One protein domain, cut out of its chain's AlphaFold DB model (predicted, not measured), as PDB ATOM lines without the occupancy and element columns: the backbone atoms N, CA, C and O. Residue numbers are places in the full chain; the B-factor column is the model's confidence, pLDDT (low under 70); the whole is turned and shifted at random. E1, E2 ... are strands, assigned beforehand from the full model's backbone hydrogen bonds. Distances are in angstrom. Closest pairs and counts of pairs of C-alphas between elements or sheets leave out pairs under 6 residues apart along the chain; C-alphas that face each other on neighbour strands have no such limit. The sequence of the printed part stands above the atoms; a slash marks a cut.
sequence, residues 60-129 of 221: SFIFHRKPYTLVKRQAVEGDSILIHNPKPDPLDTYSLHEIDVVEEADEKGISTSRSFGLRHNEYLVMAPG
ATOM      1  N   SER A  60     -32.467  45.926 -33.264       97.88
ATOM      2  CA  SER A  60     -33.282  45.337 -34.326       97.88
ATOM      3  C   SER A  60     -34.490  46.205 -34.650       97.88
ATOM      4  O   SER A  60     -35.110  46.766 -33.748       97.88
ATOM      5  N   PHE A  61     -34.817  46.323 -35.931       97.38
ATOM      6  CA  PHE A  61     -35.932  47.131 -36.414       97.38
ATOM      7  C   PHE A  61     -36.457  46.612 -37.743       97.38
ATOM      8  O   PHE A  61     -35.756  45.933 -38.493       97.38
ATOM      9  N   ILE A  62     -37.692  46.978 -38.052       94.69
ATOM     10  CA  ILE A  62     -38.314  46.730 -39.339       94.69
ATOM     11  C   ILE A  62     -37.887  47.836 -40.301       94.69
ATOM     12  O   ILE A  62     -38.128  49.024 -40.068       94.69
ATOM     13  N   PHE A  63     -37.287  47.431 -41.414       94.25
ATOM     14  CA  PHE A  63     -37.031  48.291 -42.555       94.25
ATOM     15  C   PHE A  63     -37.780  47.752 -43.763       94.25
ATOM     16  O   PHE A  63     -37.596  46.602 -44.151       94.25
ATOM     17  N   HIS A  64     -38.641  48.581 -44.350       90.50
ATOM     18  CA  HIS A  64     -39.433  48.207 -45.521       90.50
ATOM     19  C   HIS A  64     -40.124  46.833 -45.361       90.50
ATOM     20  O   HIS A  64     -40.031  45.955 -46.216       90.50
ATOM     21  N   ARG A  65     -40.826  46.672 -44.235       87.81
ATOM     22  CA  ARG A  65     -41.615  45.499 -43.825       87.81
ATOM     23  C   ARG A  65     -40.808  44.227 -43.579       87.81
ATOM     24  O   ARG A  65     -41.397  43.167 -43.428       87.81
ATOM     25  N   LYS A  66     -39.482  44.323 -43.511       89.12
ATOM     26  CA  LYS A  66     -38.614  43.197 -43.172       89.12
ATOM     27  C   LYS A  66     -37.853  43.486 -41.879       89.12
ATOM     28  O   LYS A  66     -37.351  44.601 -41.723       89.12
ATOM     29  N   PRO A  67     -37.782  42.530 -40.941       93.81
ATOM     30  CA  PRO A  67     -36.998  42.690 -39.728       93.81
ATOM     31  C   PRO A  67     -35.506  42.575 -40.037       93.81
ATOM     32  O   PRO A  67     -35.087  41.728 -40.828       93.81
ATOM     33  N   TYR A  68     -34.709  43.401 -39.369       97.62
ATOM     34  CA  TYR A  68     -33.256  43.353 -39.422       97.62
ATOM     35  C   TYR A  68     -32.655  43.540 -38.036       97.62
ATOM     36  O   TYR A  68     -33.221  44.237 -37.193       97.62
ATOM     37  N   THR A  69     -31.460  42.993 -37.842       98.44
ATOM     38  CA  THR A  69     -30.610  43.215 -36.672       98.44
ATOM     39  C   THR A  69     -29.284  43.829 -37.102       98.44
ATOM     40  O   THR A  69     -28.638  43.354 -38.033       98.44
ATOM     41  N   LEU A  70     -28.856  44.884 -36.410       98.31
ATOM     42  CA  LEU A  70     -27.564  45.519 -36.631       98.31
ATOM     43  C   LEU A  70     -26.450  44.677 -36.026       98.31
ATOM     44  O   LEU A  70     -26.379  44.520 -34.808       98.31
ATOM     45  N   VAL A  71     -25.542  44.196 -36.864       97.56
ATOM     46  CA  VAL A  71     -24.398  43.382 -36.449       97.56
ATOM     47  C   VAL A  71     -23.093  44.013 -36.914       97.56
ATOM     48  O   VAL A  71     -23.016  44.619 -37.989       97.56
ATOM     49  N   LYS A  72     -22.045  43.882 -36.097       96.50
ATOM     50  CA  LYS A  72     -20.711  44.354 -36.453       96.50
ATOM     51  C   LYS A  72     -19.901  43.208 -37.052       96.50
ATOM     52  O   LYS A  72     -19.280  42.421 -36.347       96.50
ATOM     53  N   ARG A  73     -19.896  43.140 -38.378       95.44
ATOM     54  CA  ARG A  73     -19.037  42.251 -39.173       95.44
ATOM     55  C   ARG A  73     -18.673  42.927 -40.489       95.44
ATOM     56  O   ARG A  73     -19.269  43.945 -40.836       95.44
ATOM     57  N   GLN A  74     -17.724  42.353 -41.222       96.31
ATOM     58  CA  GLN A  74     -17.524  42.730 -42.619       96.31
ATOM     59  C   GLN A  74     -18.766  42.331 -43.419       96.31
ATOM     60  O   GLN A  74     -19.290  41.223 -43.256       96.31
ATOM     61  N   ALA A  75     -19.271  43.272 -44.209       96.00
ATOM     62  CA  ALA A  75     -20.353  43.009 -45.138       96.00
ATOM     63  C   ALA A  75     -19.823  42.236 -46.347       96.00
ATOM     64  O   ALA A  75     -18.662  42.391 -46.724       96.00
ATOM     65  N   VAL A  76     -20.688  41.423 -46.933       93.56
ATOM     66  CA  VAL A  76     -20.460  40.733 -48.202       93.56
ATOM     67  C   VAL A  76     -21.449  41.257 -49.239       93.56
ATOM     68  O   VAL A  76     -22.417  41.932 -48.889       93.56
ATOM     69  N   GLU A  77     -21.204  40.963 -50.511       92.94
ATOM     70  CA  GLU A  77     -22.099  41.337 -51.610       92.94
ATOM     71  C   GLU A  77     -23.551  40.922 -51.321       92.94
ATOM     72  O   GLU A  77     -23.820  39.826 -50.824       92.94
ATOM     73  N   GLY A  78     -24.494  41.824 -51.592       89.00
ATOM     74  CA  GLY A  78     -25.920  41.624 -51.322       89.00
ATOM     75  C   GLY A  78     -26.369  41.927 -49.887       89.00
ATOM     76  O   GLY A  78     -27.576  42.028 -49.646       89.00
ATOM     77  N   ASP A  79     -25.454  42.133 -48.932       92.06
ATOM     78  CA  ASP A  79     -25.839  42.580 -47.591       92.06
ATOM     79  C   ASP A  79     -26.492  43.969 -47.640       92.06
ATOM     80  O   ASP A  79     -26.080  44.863 -48.377       92.06
ATOM     81  N   SER A  80     -27.486  44.184 -46.779       95.81
ATOM     82  CA  SER A  80     -27.961  45.532 -46.462       95.81
ATOM     83  C   SER A  80     -27.104  46.125 -45.349       95.81
ATOM     84  O   SER A  80     -26.743  45.432 -44.397       95.81
ATOM     85  N   ILE A  81     -26.802  47.415 -45.424       96.94
ATOM     86  CA  ILE A  81     -25.987  48.111 -44.425       96.94
ATOM     87  C   ILE A  81     -26.661  49.382 -43.923       96.94
ATOM     88  O   ILE A  81     -27.451  50.008 -44.620       96.94
ATOM     89  N   LEU A  82     -26.291  49.793 -42.713       97.56
ATOM     90  CA  LEU A  82     -26.627  51.082 -42.128       97.56
ATOM     91  C   LEU A  82     -25.344  51.889 -41.918       97.56
ATOM     92  O   LEU A  82     -24.510  51.528 -41.085       97.56
ATOM     93  N   ILE A  83     -25.196  53.014 -42.616       95.75
ATOM     94  CA  ILE A  83     -24.036  53.899 -42.448       95.75
ATOM     95  C   ILE A  83     -24.134  54.595 -41.087       95.75
ATOM     96  O   ILE A  83     -24.948  55.485 -40.888       95.75
ATOM     97  N   HIS A  84     -23.324  54.222 -40.108       93.19
ATOM     98  CA  HIS A  84     -23.452  54.720 -38.732       93.19
ATOM     99  C   HIS A  84     -22.388  55.759 -38.349       93.19
ATOM    100  O   HIS A  84     -22.573  56.507 -37.386       93.19
ATOM    101  N   ASN A  85     -21.286  55.825 -39.095       92.12
ATOM    102  CA  ASN A  85     -20.158  56.705 -38.810       92.12
ATOM    103  C   ASN A  85     -19.548  57.242 -40.116       92.12
ATOM    104  O   ASN A  85     -18.420  56.882 -40.445       92.12
ATOM    105  N   PRO A  86     -20.305  58.058 -40.874       89.88
ATOM    106  CA  PRO A  86     -19.888  58.502 -42.195       89.88
ATOM    107  C   PRO A  86     -18.661  59.415 -42.110       89.88
ATOM    108  O   PRO A  86     -18.659  60.398 -41.362       89.88
ATOM    109  N   LYS A  87     -17.645  59.115 -42.913       90.25
ATOM    110  CA  LYS A  87     -16.458  59.937 -43.155       90.25
ATOM    111  C   LYS A  87     -16.258  60.086 -44.671       90.25
ATOM    112  O   LYS A  87     -15.242  59.607 -45.182       90.25
ATOM    113  N   PRO A  88     -17.219  60.746 -45.352       85.44
ATOM    114  CA  PRO A  88     -17.205  60.911 -46.797       85.44
ATOM    115  C   PRO A  88     -15.977  61.698 -47.237       85.44
ATOM    116  O   PRO A  88     -15.637  62.722 -46.630       85.44
ATOM    117  N   ASP A  89     -15.344  61.234 -48.307       82.94
ATOM    118  CA  ASP A  89     -14.397  62.034 -49.065       82.94
ATOM    119  C   ASP A  89     -15.151  63.156 -49.813       82.94
ATOM    120  O   ASP A  89     -16.377  63.121 -49.926       82.94
ATOM    121  N   PRO A  90     -14.472  64.194 -50.340       79.56
ATOM    122  CA  PRO A  90     -15.146  65.346 -50.953       79.56
ATOM    123  C   PRO A  90     -16.103  65.022 -52.113       79.56
ATOM    124  O   PRO A  90     -16.938  65.857 -52.455       79.56
ATOM    125  N   LEU A  91     -15.958  63.847 -52.731       81.50
ATOM    126  CA  LEU A  91     -16.797  63.372 -53.835       81.50
ATOM    127  C   LEU A  91     -17.946  62.466 -53.370       81.50
ATOM    128  O   LEU A  91     -18.870  62.212 -54.142       81.50
ATOM    129  N   ASP A  92     -17.915  62.003 -52.123       80.62
ATOM    130  CA  ASP A  92     -18.926  61.110 -51.580       80.62
ATOM    131  C   ASP A  92     -20.185  61.881 -51.170       80.62
ATOM    132  O   ASP A  92     -20.134  62.943 -50.546       80.62
ATOM    133  N   THR A  93     -21.351  61.313 -51.482       84.62
ATOM    134  CA  THR A  93     -22.655  61.944 -51.207       84.62
ATOM    135  C   THR A  93     -23.485  61.210 -50.155       84.62
ATOM    136  O   THR A  93     -24.591  61.653 -49.815       84.62
ATOM    137  N   TYR A  94     -22.946  60.124 -49.596       87.88
ATOM    138  CA  TYR A  94     -23.626  59.346 -48.573       87.88
ATOM    139  C   TYR A  94     -23.731  60.098 -47.249       87.88
ATOM    140  O   TYR A  94     -22.950  60.990 -46.910       87.88
ATOM    141  N   SER A  95     -24.748  59.735 -46.475       89.19
ATOM    142  CA  SER A  95     -25.090  60.429 -45.242       89.19
ATOM    143  C   SER A  95     -25.292  59.486 -44.059       89.19
ATOM    144  O   SER A  95     -25.343  58.265 -44.186       89.19
ATOM    145  N   LEU A  96     -25.382  60.072 -42.864       93.44
ATOM    146  CA  LEU A  96     -25.624  59.330 -41.630       93.44
ATOM    147  C   LEU A  96     -26.916  58.495 -41.729       93.44
ATOM    148  O   LEU A  96     -27.930  58.956 -42.242       93.44
ATOM    149  N   HIS A  97     -26.867  57.272 -41.216       94.75
ATOM    150  CA  HIS A  97     -27.904  56.232 -41.224       94.75
ATOM    151  C   HIS A  97     -28.596  56.032 -42.570       94.75
ATOM    152  O   HIS A  97     -29.770  55.667 -42.637       94.75
ATOM    153  N   GLU A  98     -27.892  56.310 -43.657       92.88
ATOM    154  CA  GLU A  98     -28.325  55.873 -44.966       92.88
ATOM    155  C   GLU A  98     -28.252  54.350 -45.040       92.88
ATOM    156  O   GLU A  98     -27.351  53.735 -44.465       92.88
ATOM    157  N   ILE A  99     -29.274  53.769 -45.667       93.19
ATOM    158  CA  ILE A  99     -29.392  52.333 -45.876       93.19
ATOM    159  C   ILE A  99     -29.161  52.081 -47.353       93.19
ATOM    160  O   ILE A  99     -29.784  52.741 -48.190       93.19
ATOM    161  N   ASP A 100     -28.269  51.145 -47.641       92.31
ATOM    162  CA  ASP A 100     -27.911  50.744 -48.993       92.31
ATOM    163  C   ASP A 100     -27.551  49.253 -49.024       92.31
ATOM    164  O   ASP A 100     -27.435  48.611 -47.975       92.31
ATOM    165  N   VAL A 101     -27.401  48.715 -50.228       92.06
ATOM    166  CA  VAL A 101     -26.998  47.333 -50.486       92.06
ATOM    167  C   VAL A 101     -25.552  47.314 -50.968       92.06
ATOM    168  O   VAL A 101     -25.155  48.165 -51.768       92.06
ATOM    169  N   VAL A 102     -24.774  46.359 -50.468       91.50
ATOM    170  CA  VAL A 102     -23.396  46.111 -50.903       91.50
ATOM    171  C   VAL A 102     -23.396  45.538 -52.314       91.50
ATOM    172  O   VAL A 102     -24.066  44.538 -52.571       91.50
ATOM    173  N   GLU A 103     -22.632  46.162 -53.204       91.69
ATOM    174  CA  GLU A 103     -22.403  45.684 -54.569       91.69
ATOM    175  C   GLU A 103     -21.106  44.872 -54.653       91.69
ATOM    176  O   GLU A 103     -21.136  43.755 -55.150       91.69
ATOM    177  N   GLU A 104     -20.009  45.387 -54.089       91.06
ATOM    178  CA  GLU A 104     -18.707  44.712 -54.020       91.06
ATOM    179  C   GLU A 104     -18.115  44.852 -52.609       91.06
ATOM    180  O   GLU A 104     -18.317  45.864 -51.924       91.06
ATOM    181  N   ALA A 105     -17.363  43.847 -52.160       94.69
ATOM    182  CA  ALA A 105     -16.652  43.878 -50.884       94.69
ATOM    183  C   ALA A 105     -15.188  43.464 -51.066       94.69
ATOM    184  O   ALA A 105     -14.898  42.418 -51.643       94.69
ATOM    185  N   ASP A 106     -14.270  44.263 -50.523       92.56
ATOM    186  CA  ASP A 106     -12.834  43.994 -50.551       92.56
ATOM    187  C   ASP A 106     -12.214  44.099 -49.144       92.56
ATOM    188  O   ASP A 106     -12.902  44.271 -48.138       92.56
ATOM    189  N   GLU A 107     -10.889  43.963 -49.046       91.31
ATOM    190  CA  GLU A 107     -10.179  44.075 -47.763       91.31
ATOM    191  C   GLU A 107     -10.174  45.502 -47.182       91.31
ATOM    192  O   GLU A 107      -9.924  45.696 -45.988       91.31
ATOM    193  N   LYS A 108     -10.383  46.522 -48.021       89.75
ATOM    194  CA  LYS A 108     -10.295  47.941 -47.651       89.75
ATOM    195  C   LYS A 108     -11.654  48.504 -47.240       89.75
ATOM    196  O   LYS A 108     -11.702  49.475 -46.474       89.75
ATOM    197  N   GLY A 109     -12.741  47.912 -47.713       93.38
ATOM    198  CA  GLY A 109     -14.090  48.379 -47.491       93.38
ATOM    199  C   GLY A 109     -15.103  47.694 -48.399       93.38
ATOM    200  O   GLY A 109     -15.021  46.508 -48.697       93.38
ATOM    201  N   ILE A 110     -16.123  48.456 -48.764       94.69
ATOM    202  CA  ILE A 110     -17.204  48.019 -49.641       94.69
ATOM    203  C   ILE A 110     -17.549  49.128 -50.628       94.69
ATOM    204  O   ILE A 110     -17.365  50.313 -50.323       94.69
ATOM    205  N   SER A 111     -18.111  48.735 -51.764       92.31
ATOM    206  CA  SER A 111     -18.877  49.610 -52.640       92.31
ATOM    207  C   SER A 111     -20.365  49.271 -52.513       92.31
ATOM    208  O   SER A 111     -20.748  48.121 -52.280       92.31
ATOM    209  N   THR A 112     -21.225  50.279 -52.597       90.31
ATOM    210  CA  THR A 112     -22.680  50.084 -52.548       90.31
ATOM    211  C   THR A 112     -23.321  50.301 -53.912       90.31
ATOM    212  O   THR A 112     -22.713  50.900 -54.793       90.31
ATOM    213  N   SER A 113     -24.594  49.918 -54.045       83.62
ATOM    214  CA  SER A 113     -25.384  50.098 -55.275       83.62
ATOM    215  C   SER A 113     -25.496  51.552 -55.769       83.62
ATOM    216  O   SER A 113     -25.832  51.807 -56.924       83.62
ATOM    217  N   ARG A 114     -25.223  52.530 -54.895       82.44
ATOM    218  CA  ARG A 114     -25.146  53.965 -55.225       82.44
ATOM    219  C   ARG A 114     -23.720  54.457 -55.460       82.44
ATOM    220  O   ARG A 114     -23.476  55.662 -55.434       82.44
ATOM    221  N   SER A 115     -22.789  53.531 -55.664       84.25
ATOM    222  CA  SER A 115     -21.365  53.788 -55.863       84.25
ATOM    223  C   SER A 115     -20.703  54.506 -54.682       84.25
ATOM    224  O   SER A 115     -19.777  55.294 -54.871       84.25
ATOM    225  N   PHE A 116     -21.164  54.258 -53.450       86.00
ATOM    226  CA  PHE A 116     -20.508  54.787 -52.254       86.00
ATOM    227  C   PHE A 116     -19.355  53.883 -51.836       86.00
ATOM    228  O   PHE A 116     -19.565  52.698 -51.593       86.00
ATOM    229  N   GLY A 117     -18.159  54.453 -51.692       91.00
ATOM    230  CA  GLY A 117     -17.035  53.778 -51.050       91.00
ATOM    231  C   GLY A 117     -17.128  53.922 -49.533       91.00
ATOM    232  O   GLY A 117     -17.130  55.038 -49.014       91.00
ATOM    233  N   LEU A 118     -17.203  52.811 -48.803       93.31
ATOM    234  CA  LEU A 118     -17.295  52.823 -47.341       93.31
ATOM    235  C   LEU A 118     -16.219  51.943 -46.719       93.31
ATOM    236  O   LEU A 118     -16.092  50.768 -47.057       93.31
ATOM    237  N   ARG A 119     -15.498  52.464 -45.723       94.94
ATOM    238  CA  ARG A 119     -14.616  51.627 -44.897       94.94
ATOM    239  C   ARG A 119     -15.444  50.767 -43.941       94.94
ATOM    240  O   ARG A 119     -16.514  51.167 -43.482       94.94
ATOM    241  N   HIS A 120     -14.904  49.617 -43.537       94.75
ATOM    242  CA  HIS A 120     -15.582  48.678 -42.624       94.75
ATOM    243  C   HIS A 120     -16.001  49.268 -41.263       94.75
ATOM    244  O   HIS A 120     -16.836  48.698 -40.569       94.75
ATOM    245  N   ASN A 121     -15.431  50.403 -40.846       94.12
ATOM    246  CA  ASN A 121     -15.791  51.084 -39.600       94.12
ATOM    247  C   ASN A 121     -16.886  52.155 -39.764       94.12
ATOM    248  O   ASN A 121     -17.217  52.830 -38.786       94.12
ATOM    249  N   GLU A 122     -17.426  52.334 -40.969       95.25
ATOM    250  CA  GLU A 122     -18.417  53.369 -41.286       95.25
ATOM    251  C   GLU A 122     -19.845  52.827 -41.275       95.25
ATOM    252  O   GLU A 122     -20.797  53.597 -41.129       95.25
ATOM    253  N   TYR A 123     -20.016  51.505 -41.313       96.31
ATOM    254  CA  TYR A 123     -21.315  50.846 -41.383       96.31
ATOM    255  C   TYR A 123     -21.522  49.782 -40.298       96.31
ATOM    256  O   TYR A 123     -20.587  49.326 -39.641       96.31
ATOM    257  N   LEU A 124     -22.786  49.417 -40.109       97.94
ATOM    258  CA  LEU A 124     -23.225  48.191 -39.450       97.94
ATOM    259  C   LEU A 124     -23.995  47.368 -40.479       97.94
ATOM    260  O   LEU A 124     -24.729  47.940 -41.285       97.94
ATOM    261  N   VAL A 125     -23.845  46.047 -40.456       98.12
ATOM    262  CA  VAL A 125     -24.616  45.179 -41.351       98.12
ATOM    263  C   VAL A 125     -26.020  45.011 -40.790       98.12
ATOM    264  O   VAL A 125     -26.192  44.781 -39.595       98.12
ATOM    265  N   MET A 126     -27.022  45.128 -41.651       97.62
ATOM    266  CA  MET A 126     -28.410  44.794 -41.364       97.62
ATOM    267  C   MET A 126     -28.619  43.314 -41.695       97.62
ATOM    268  O   MET A 126     -28.996  42.962 -42.811       97.62
ATOM    269  N   ALA A 127     -28.345  42.439 -40.727       96.94
ATOM    270  CA  ALA A 127     -28.608  41.012 -40.868       96.94
ATOM    271  C   ALA A 127     -30.129  40.765 -40.873       96.94
ATOM    272  O   ALA A 127     -30.810  41.308 -40.001       96.94
ATOM    273  N   PRO A 128     -30.680  39.986 -41.821       95.00
ATOM    274  CA  PRO A 128     -32.108  39.676 -41.845       95.00
ATOM    275  C   PRO A 128     -32.579  38.986 -40.559       95.00
ATOM    276  O   PRO A 128     -31.874  38.144 -40.005       95.00
ATOM    277  N   GLY A 129     -33.789  39.316 -40.113       93.00
ATOM    278  CA  GLY A 129     -34.403  38.738 -38.917       93.00
ATOM    279  C   GLY A 129     -34.095  39.489 -37.620       93.00
ATOM    280  O   GLY A 129     -33.284  40.421 -37.566       93.00
TER     281      GLY A 129
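AT A GLANCE: This is residues 60 to 129 of the 221 residues of an uncharacterized protein of Aureibacillus halotolerans (UniProt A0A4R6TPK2). One strongly twisted antiparallel sheet, ordered E1 E2 E6 E3 E4 E5, has the hairpin E1 and E2 at one end, and the loop of residues 84 to 98 reaches to the other. The 70 printed residues hold six strands, E1 to E6 along the chain, and no named helix: all strand, with under half the residues in named elements. It is compact, radius of gyration of the C-alphas 11.2 A, spanning 33 by 22 by 18 A.

IN THESE COORDINATES: E1, residues 60 to 63, begins at C-alpha (-33.282, 45.337, -34.326). E2 is 66 to 71, 15.7 A; E3 80 to 83; E4 99 to 105, 16.1 A; E5 110 to 112. E6, 123 to 128, 15.5 A, ends at C-alpha (-32.108, 39.676, -41.845).

HOW THE PARTS SIT: Hairpins E3 and E4, with N 81 and O 100 at 2.9 A, and E4 and E5, with N 111 and O 104 at 2.9 A, form a meander, successive antiparallel neighbours. With E6 they form a Greek key, first strand beside fourth: N 82 and O 124, 2.8 A.

THE WHOLE: The farthest C-alphas, of Pro 90 and Gly 129, are 35.0 A apart. The printed part has no cut, the link E3 to E4 is long, and no printed residue is under 70 in pLDDT.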